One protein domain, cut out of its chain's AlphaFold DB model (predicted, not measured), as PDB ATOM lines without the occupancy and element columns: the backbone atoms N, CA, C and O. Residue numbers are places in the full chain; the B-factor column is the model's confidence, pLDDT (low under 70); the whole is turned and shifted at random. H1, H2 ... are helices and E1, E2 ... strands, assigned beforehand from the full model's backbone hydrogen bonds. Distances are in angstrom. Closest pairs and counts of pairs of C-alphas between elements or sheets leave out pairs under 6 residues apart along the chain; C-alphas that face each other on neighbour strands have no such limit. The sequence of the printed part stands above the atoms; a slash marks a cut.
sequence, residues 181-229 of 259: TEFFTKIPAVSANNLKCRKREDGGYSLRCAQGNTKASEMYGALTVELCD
ATOM      1  N   THR A 181      35.130  33.541 -11.636       90.19
ATOM      2  CA  THR A 181      34.907  34.817 -10.956       90.19
ATOM      3  C   THR A 181      34.078  35.772 -11.815       90.19
ATOM      4  O   THR A 181      33.120  36.376 -11.336       90.19
ATOM      5  N   GLU A 182      34.373  35.858 -13.114       88.56
ATOM      6  CA  GLU A 182      33.758  36.881 -13.960       88.56
ATOM      7  C   GLU A 182      32.369  36.543 -14.489       88.56
ATOM      8  O   GLU A 182      31.588  37.457 -14.774       88.56
ATOM      9  N   PHE A 183      32.038  35.257 -14.608       90.19
ATOM     10  CA  PHE A 183      30.824  34.819 -15.284       90.19
ATOM     11  C   PHE A 183      30.029  33.786 -14.488       90.19
ATOM     12  O   PHE A 183      28.911  34.084 -14.071       90.19
ATOM     13  N   PHE A 184      30.576  32.589 -14.260       90.62
ATOM     14  CA  PHE A 184      29.796  31.446 -13.775       90.62
ATOM     15  C   PHE A 184      29.204  31.667 -12.384       90.62
ATOM     16  O   PHE A 184      28.036  31.362 -12.164       90.62
ATOM     17  N   THR A 185      29.962  32.252 -11.457       88.00
ATOM     18  CA  THR A 185      29.463  32.558 -10.102       88.00
ATOM     19  C   THR A 185      28.334  33.592 -10.091       88.00
ATOM     20  O   THR A 185      27.541  33.620  -9.154       88.00
ATOM     21  N   LYS A 186      28.210  34.403 -11.150       88.56
ATOM     22  CA  LYS A 186      27.162  35.422 -11.310       88.56
ATOM     23  C   LYS A 186      25.888  34.863 -11.964       88.56
ATOM     24  O   LYS A 186      24.946  35.618 -12.201       88.56
ATOM     25  N   ILE A 187      25.847  33.571 -12.301       85.44
ATOM     26  CA  ILE A 187      24.666  32.926 -12.890       85.44
ATOM     27  C   ILE A 187      23.794  32.348 -11.767       85.44
ATOM     28  O   ILE A 187      24.256  31.453 -11.058       85.44
ATOM     29  N   PRO A 188      22.521  32.769 -11.629       82.94
ATOM     30  CA  PRO A 188      21.647  32.293 -10.552       82.94
ATOM     31  C   PRO A 188      21.479  30.771 -10.498       82.94
ATOM     32  O   PRO A 188      21.389  30.194  -9.420       82.94
ATOM     33  N   ALA A 189      21.472  30.101 -11.653       79.12
ATOM     34  CA  ALA A 189      21.368  28.648 -11.707       79.12
ATOM     35  C   ALA A 189      22.565  27.956 -11.026       79.12
ATOM     36  O   ALA A 189      22.380  26.925 -10.387       79.12
ATOM     37  N   VAL A 190      23.778  28.520 -11.114       84.50
ATOM     38  CA  VAL A 190      24.990  27.946 -10.498       84.50
ATOM     39  C   VAL A 190      24.867  27.945  -8.981       84.50
ATOM     40  O   VAL A 190      25.086  26.911  -8.353       84.50
ATOM     41  N   SER A 191      24.460  29.070  -8.391       81.62
ATOM     42  CA  SER A 191      24.267  29.167  -6.944       81.62
ATOM     43  C   SER A 191      23.063  28.356  -6.461       81.62
ATOM     44  O   SER A 191      23.185  27.651  -5.463       81.62
ATOM     45  N   ALA A 192      21.937  28.378  -7.183       81.62
ATOM     46  CA  ALA A 192      20.730  27.627  -6.822       81.62
ATOM     47  C   ALA A 192      20.957  26.106  -6.762       81.62
ATOM     48  O   ALA A 192      20.336  25.428  -5.951       81.62
ATOM     49  N   ASN A 193      21.870  25.584  -7.584       78.12
ATOM     50  CA  ASN A 193      22.227  24.163  -7.616       78.12
ATOM     51  C   ASN A 193      23.494  23.845  -6.800       78.12
ATOM     52  O   ASN A 193      24.082  22.780  -6.967       78.12
ATOM     53  N   ASN A 194      23.950  24.763  -5.935       84.31
ATOM     54  CA  ASN A 194      25.147  24.590  -5.104       84.31
ATOM     55  C   ASN A 194      26.400  24.172  -5.898       84.31
ATOM     56  O   ASN A 194      27.234  23.402  -5.407       84.31
ATOM     57  N   LEU A 195      26.551  24.678  -7.125       87.81
ATOM     58  CA  LEU A 195      27.704  24.388  -7.965       87.81
ATOM     59  C   LEU A 195      28.864  25.338  -7.651       87.81
ATOM     60  O   LEU A 195      28.711  26.557  -7.585       87.81
ATOM     61  N   LYS A 196      30.063  24.775  -7.520       91.69
ATOM     62  CA  LYS A 196      31.332  25.498  -7.440       91.69
ATOM     63  C   LYS A 196      32.043  25.441  -8.778       91.69
ATOM     64  O   LYS A 196      32.257  24.367  -9.337       91.69
ATOM     65  N   CYS A 197      32.450  26.606  -9.263       93.12
ATOM     66  CA  CYS A 197      33.268  26.699 -10.456       93.12
ATOM     67  C   CYS A 197      34.747  26.473 -10.132       93.12
ATOM     68  O   CYS A 197      35.260  26.984  -9.138       93.12
ATOM     69  N   ARG A 198      35.437  25.729 -10.998       93.25
ATOM     70  CA  ARG A 198      36.889  25.553 -10.982       93.25
ATOM     71  C   ARG A 198      37.440  25.641 -12.402       93.25
ATOM     72  O   ARG A 198      36.944  24.953 -13.294       93.25
ATOM     73  N   LYS A 199      38.499  26.429 -12.588       90.75
ATOM     74  CA  LYS A 199      39.316  26.412 -13.807       90.75
ATOM     75  C   LYS A 199      40.160  25.132 -13.854       90.75
ATOM     76  O   LYS A 199      40.748  24.736 -12.845       90.75
ATOM     77  N   ARG A 200      40.174  24.466 -15.005       89.38
ATOM     78  CA  ARG A 200      40.931  23.235 -15.271       89.38
ATOM     79  C   ARG A 200      42.285  23.574 -15.905       89.38
ATOM     80  O   ARG A 200      42.468  24.658 -16.454       89.38
ATOM     81  N   GLU A 201      43.234  22.645 -15.812       84.00
ATOM     82  CA  GLU A 201      44.601  22.821 -16.335       84.00
ATOM     83  C   GLU A 201      44.647  22.874 -17.870       84.00
ATOM     84  O   GLU A 201      45.500  23.545 -18.437       84.00
ATOM     85  N   ASP A 202      43.682  22.245 -18.545       81.81
ATOM     86  CA  ASP A 202      43.535  22.233 -20.008       81.81
ATOM     87  C   ASP A 202      42.922  23.527 -20.588       81.81
ATOM     88  O   ASP A 202      42.538  23.572 -21.763       81.81
ATOM     89  N   GLY A 203      42.779  24.567 -19.758       80.12
ATOM     90  CA  GLY A 203      42.116  25.829 -20.096       80.12
ATOM     91  C   GLY A 203      40.586  25.763 -20.056       80.12
ATOM     92  O   GLY A 203      39.924  26.770 -20.308       80.12
ATOM     93  N   GLY A 204      40.009  24.601 -19.736       89.12
ATOM     94  CA  GLY A 204      38.575  24.428 -19.557       89.12
ATOM     95  C   GLY A 204      38.072  24.863 -18.182       89.12
ATOM     96  O   GLY A 204      38.817  25.289 -17.300       89.12
ATOM     97  N   TYR A 205      36.769  24.703 -17.977       92.62
ATOM     98  CA  TYR A 205      36.087  25.009 -16.722       92.62
ATOM     99  C   TYR A 205      35.269  23.806 -16.262       92.62
ATOM    100  O   TYR A 205      34.853  22.980 -17.073       92.62
ATOM    101  N   SER A 206      35.051  23.684 -14.956       92.56
ATOM    102  CA  SER A 206      34.123  22.704 -14.393       92.56
ATOM    103  C   SER A 206      33.219  23.332 -13.345       92.56
ATOM    104  O   SER A 206      33.713  24.070 -12.492       92.56
ATOM    105  N   LEU A 207      31.932  23.003 -13.385       91.88
ATOM    106  CA  LEU A 207      30.952  23.292 -12.345       91.88
ATOM    107  C   LEU A 207      30.671  21.997 -11.593       91.88
ATOM    108  O   LEU A 207      30.187  21.036 -12.184       91.88
ATOM    109  N   ARG A 208      31.026  21.967 -10.312       90.81
ATOM    110  CA  ARG A 208      30.997  20.762  -9.481       90.81
ATOM    111  C   ARG A 208      30.115  20.940  -8.268       90.81
ATOM    112  O   ARG A 208      30.031  22.046  -7.739       90.81
ATOM    113  N   CYS A 209      29.517  19.868  -7.782       87.38
ATOM    114  CA  CYS A 209      28.685  19.931  -6.588       87.38
ATOM    115  C   CYS A 209      29.529  20.314  -5.373       87.38
ATOM    116  O   CYS A 209      30.582  19.731  -5.113       87.38
ATOM    117  N   ALA A 210      29.085  21.315  -4.613       81.56
ATOM    118  CA  ALA A 210      29.785  21.730  -3.402       81.56
ATOM    119  C   ALA A 210      29.787  20.631  -2.325       81.56
ATOM    120  O   ALA A 210      30.732  20.562  -1.537       81.56
ATOM    121  N   GLN A 211      28.710  19.841  -2.261       73.19
ATOM    122  CA  GLN A 211      28.459  18.765  -1.300       73.19
ATOM    123  C   GLN A 211      27.555  17.702  -1.954       73.19
ATOM    124  O   GLN A 211      26.697  18.062  -2.755       73.19
ATOM    125  N   GLY A 212      27.697  16.429  -1.565       62.25
ATOM    126  CA  GLY A 212      26.796  15.338  -1.973       62.25
ATOM    127  C   GLY A 212      27.385  14.350  -2.985       62.25
ATOM    128  O   GLY A 212      28.517  14.507  -3.441       62.25
ATOM    129  N   ASN A 213      26.606  13.313  -3.307       61.47
ATOM    130  CA  ASN A 213      26.936  12.367  -4.369       61.47
ATOM    131  C   ASN A 213      26.718  13.041  -5.728       61.47
ATOM    132  O   ASN A 213      25.669  13.629  -5.987       61.47
ATOM    133  N   THR A 214      27.713  12.947  -6.599       66.56
ATOM    134  CA  THR A 214      27.602  13.368  -7.994       66.56
ATOM    135  C   THR A 214      26.980  12.234  -8.799       66.56
ATOM    136  O   THR A 214      27.383  11.080  -8.632       66.56
ATOM    137  N   LYS A 215      26.040  12.541  -9.698       69.19
ATOM    138  CA  LYS A 215      25.642  11.585 -10.745       69.19
ATOM    139  C   LYS A 215      26.741  11.513 -11.819       69.19
ATOM    140  O   LYS A 215      27.923  11.382 -11.512       69.19
ATOM    141  N   ALA A 216      26.361  11.590 -13.091       76.81
ATOM    142  CA  ALA A 216      27.284  11.712 -14.206       76.81
ATOM    143  C   ALA A 216      27.671  13.183 -14.430       76.81
ATOM    144  O   ALA A 216      26.898  14.096 -14.134       76.81
ATOM    145  N   SER A 217      28.870  13.391 -14.973       82.44
ATOM    146  CA  SER A 217      29.287  14.692 -15.497       82.44
ATOM    147  C   SER A 217      28.967  14.780 -16.984       82.44
ATOM    148  O   SER A 217      29.118  13.802 -17.717       82.44
ATOM    149  N   GLU A 218      28.540  15.955 -17.428       86.62
ATOM    150  CA  GLU A 218      28.233  16.242 -18.825       86.62
ATOM    151  C   GLU A 218      29.208  17.288 -19.370       86.62
ATOM    152  O   GLU A 218      29.634  18.205 -18.660       86.62
ATOM    153  N   MET A 219      29.592  17.139 -20.640       87.88
ATOM    154  CA  MET A 219      30.569  18.007 -21.291       87.88
ATOM    155  C   MET A 219      29.900  18.907 -22.333       87.88
ATOM    156  O   MET A 219      29.321  18.445 -23.315       87.88
ATOM    157  N   TYR A 220      30.063  20.209 -22.136       89.00
ATOM    158  CA  TYR A 220      29.504  21.301 -22.920       89.00
ATOM    159  C   TYR A 220      30.640  22.131 -23.532       89.00
ATOM    160  O   TYR A 220      30.899  23.272 -23.146       89.00
ATOM    161  N   GLY A 221      31.374  21.520 -24.466       88.75
ATOM    162  CA  GLY A 221      32.611  22.090 -25.004       88.75
ATOM    163  C   GLY A 221      33.734  22.059 -23.963       88.75
ATOM    164  O   GLY A 221      34.031  21.013 -23.395       88.75
ATOM    165  N   ALA A 222      34.347  23.208 -23.687       91.06
ATOM    166  CA  ALA A 222      35.372  23.384 -22.658       91.06
ATOM    167  C   ALA A 222      34.804  23.413 -21.221       91.06
ATOM    168  O   ALA A 222      35.580  23.447 -20.260       91.06
ATOM    169  N   LEU A 223      33.478  23.383 -21.055       91.69
ATOM    170  CA  LEU A 223      32.797  23.343 -19.763       91.69
ATOM    171  C   LEU A 223      32.369  21.916 -19.408       91.69
ATOM    172  O   LEU A 223      31.707  21.251 -20.194       91.69
ATOM    173  N   THR A 224      32.679  21.468 -18.199       91.44
ATOM    174  CA  THR A 224      32.134  20.231 -17.620       91.44
ATOM    175  C   THR A 224      31.166  20.584 -16.498       91.44
ATOM    176  O   THR A 224      31.492  21.426 -15.664       91.44
ATOM    177  N   VAL A 225      29.993  19.962 -16.443       88.94
ATOM    178  CA  VAL A 225      28.986  20.223 -15.403       88.94
ATOM    179  C   VAL A 225      28.627  18.918 -14.707       88.94
ATOM    180  O   VAL A 225      28.323  17.927 -15.364       88.94
ATOM    181  N   GLU A 226      28.683  18.909 -13.379       87.62
ATOM    182  CA  GLU A 226      28.175  17.813 -12.557       87.62
ATOM    183  C   GLU A 226      26.692  18.023 -12.245       87.62
ATOM    184  O   GLU A 226      26.263  19.131 -11.920       87.62
ATOM    185  N   LEU A 227      25.917  16.940 -12.311       77.31
ATOM    186  CA  LEU A 227      24.540  16.917 -11.829       77.31
ATOM    187  C   LEU A 227      24.538  16.524 -10.348       77.31
ATOM    188  O   LEU A 227      24.926  15.402  -9.997       77.31
ATOM    189  N   CYS A 228      24.109  17.450  -9.491       76.69
ATOM    190  CA  CYS A 228      24.040  17.225  -8.050       76.69
ATOM    191  C   CYS A 228      22.817  16.395  -7.687       76.69
ATOM    192  O   CYS A 228      21.717  16.657  -8.174       76.69
ATOM    193  N   ASP A 229      23.019  15.381  -6.846       70.94
ATOM    194  CA  ASP A 229      21.918  14.630  -6.262       70.94
ATOM    195  C   ASP A 229      21.465  15.312  -4.966       70.94
ATOM    196  O   ASP A 229      22.240  15.442  -4.016       70.94
TER     197      ASP A 229
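AT A GLANCE: This is residues 181 to 229 of the 259 residues of the protein "Putative ataq protein" of Amblyomma triste (UniProt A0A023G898). The model is one small twisted sheet of four strands, made of two hairpins side by side, E1 with E2 and E3 with E4. The short helix H1, which comes before the four strands along the chain, only grazes this sheet with its residues 189 to 191, and its Val 190 comes closest to E1 and E2; of the named elements, H1 has its centre farthest from the mean of the C-alphas, at 10.1 A. The printed part has 49 residues with one named helix and four named strands, in the order H1, E1, E2, E3, E4; the sheet runs E1, E2, E4, E3 and is mixed. The class is mostly strand. The whole is compact, with a radius of gyration of the C-alphas of 10.3 A, and the C-alphas span 27 by 22 by 15 A.

IN THESE COORDINATES: The printed part begins at Thr 181, with its C-alpha at (34.907, 34.817, -10.956). H1 is residues 188 to 192, 6.0 A from first to last C-alpha. E1 is residues 195 to 199, 13.2 A long, and begins with C-alpha 195 at (27.704, 24.388, -7.965). E2, residues 205 to 209, is 13.5 A long. E3, residues 214 to 220, is the longest strand by residues and measures 17.0 A. E4, residues 223 to 228, is 15.9 A long and ends with C-alpha 228 at (24.040, 17.225, -8.050).

HOW THE PARTS SIT: In the sheet, E1 and E2 form a hairpin and are antiparallel at 151 degrees, with N 196 and O 208 within hydrogen-bond range at 2.7 A. E2 and E4 are parallel at 5 degrees, with N 207 and O 224 within hydrogen-bond range at 2.8 A. E4 and E3 form the other hairpin and are antiparallel at 155 degrees, with N 220 and O 223 within hydrogen-bond range at 2.7 A. E1 and E3 are the edge strands and are apart. E2 and E3 meet only through their link. From edge to edge the strands' lines turn by 51 degrees. H1 is on the sheet but only grazes it, with its residues 189 to 191; its closest C-alphas to E1 are those of Val 190 and Lys 196, 7.5 A apart. In H1 every O i to N i+4 pair is within hydrogen-bond range.

THE WHOLE: The two C-alphas farthest apart are those of Glu 182 and Asn 213, at 27.2 A. The printed part has no cut. The links H1 to E1, E1 to E2, E2 to E3 and E3 to E4 are tight, and no link is long. The mean pLDDT of the printed part is 84.3, and residues 212 to 215 are under 70.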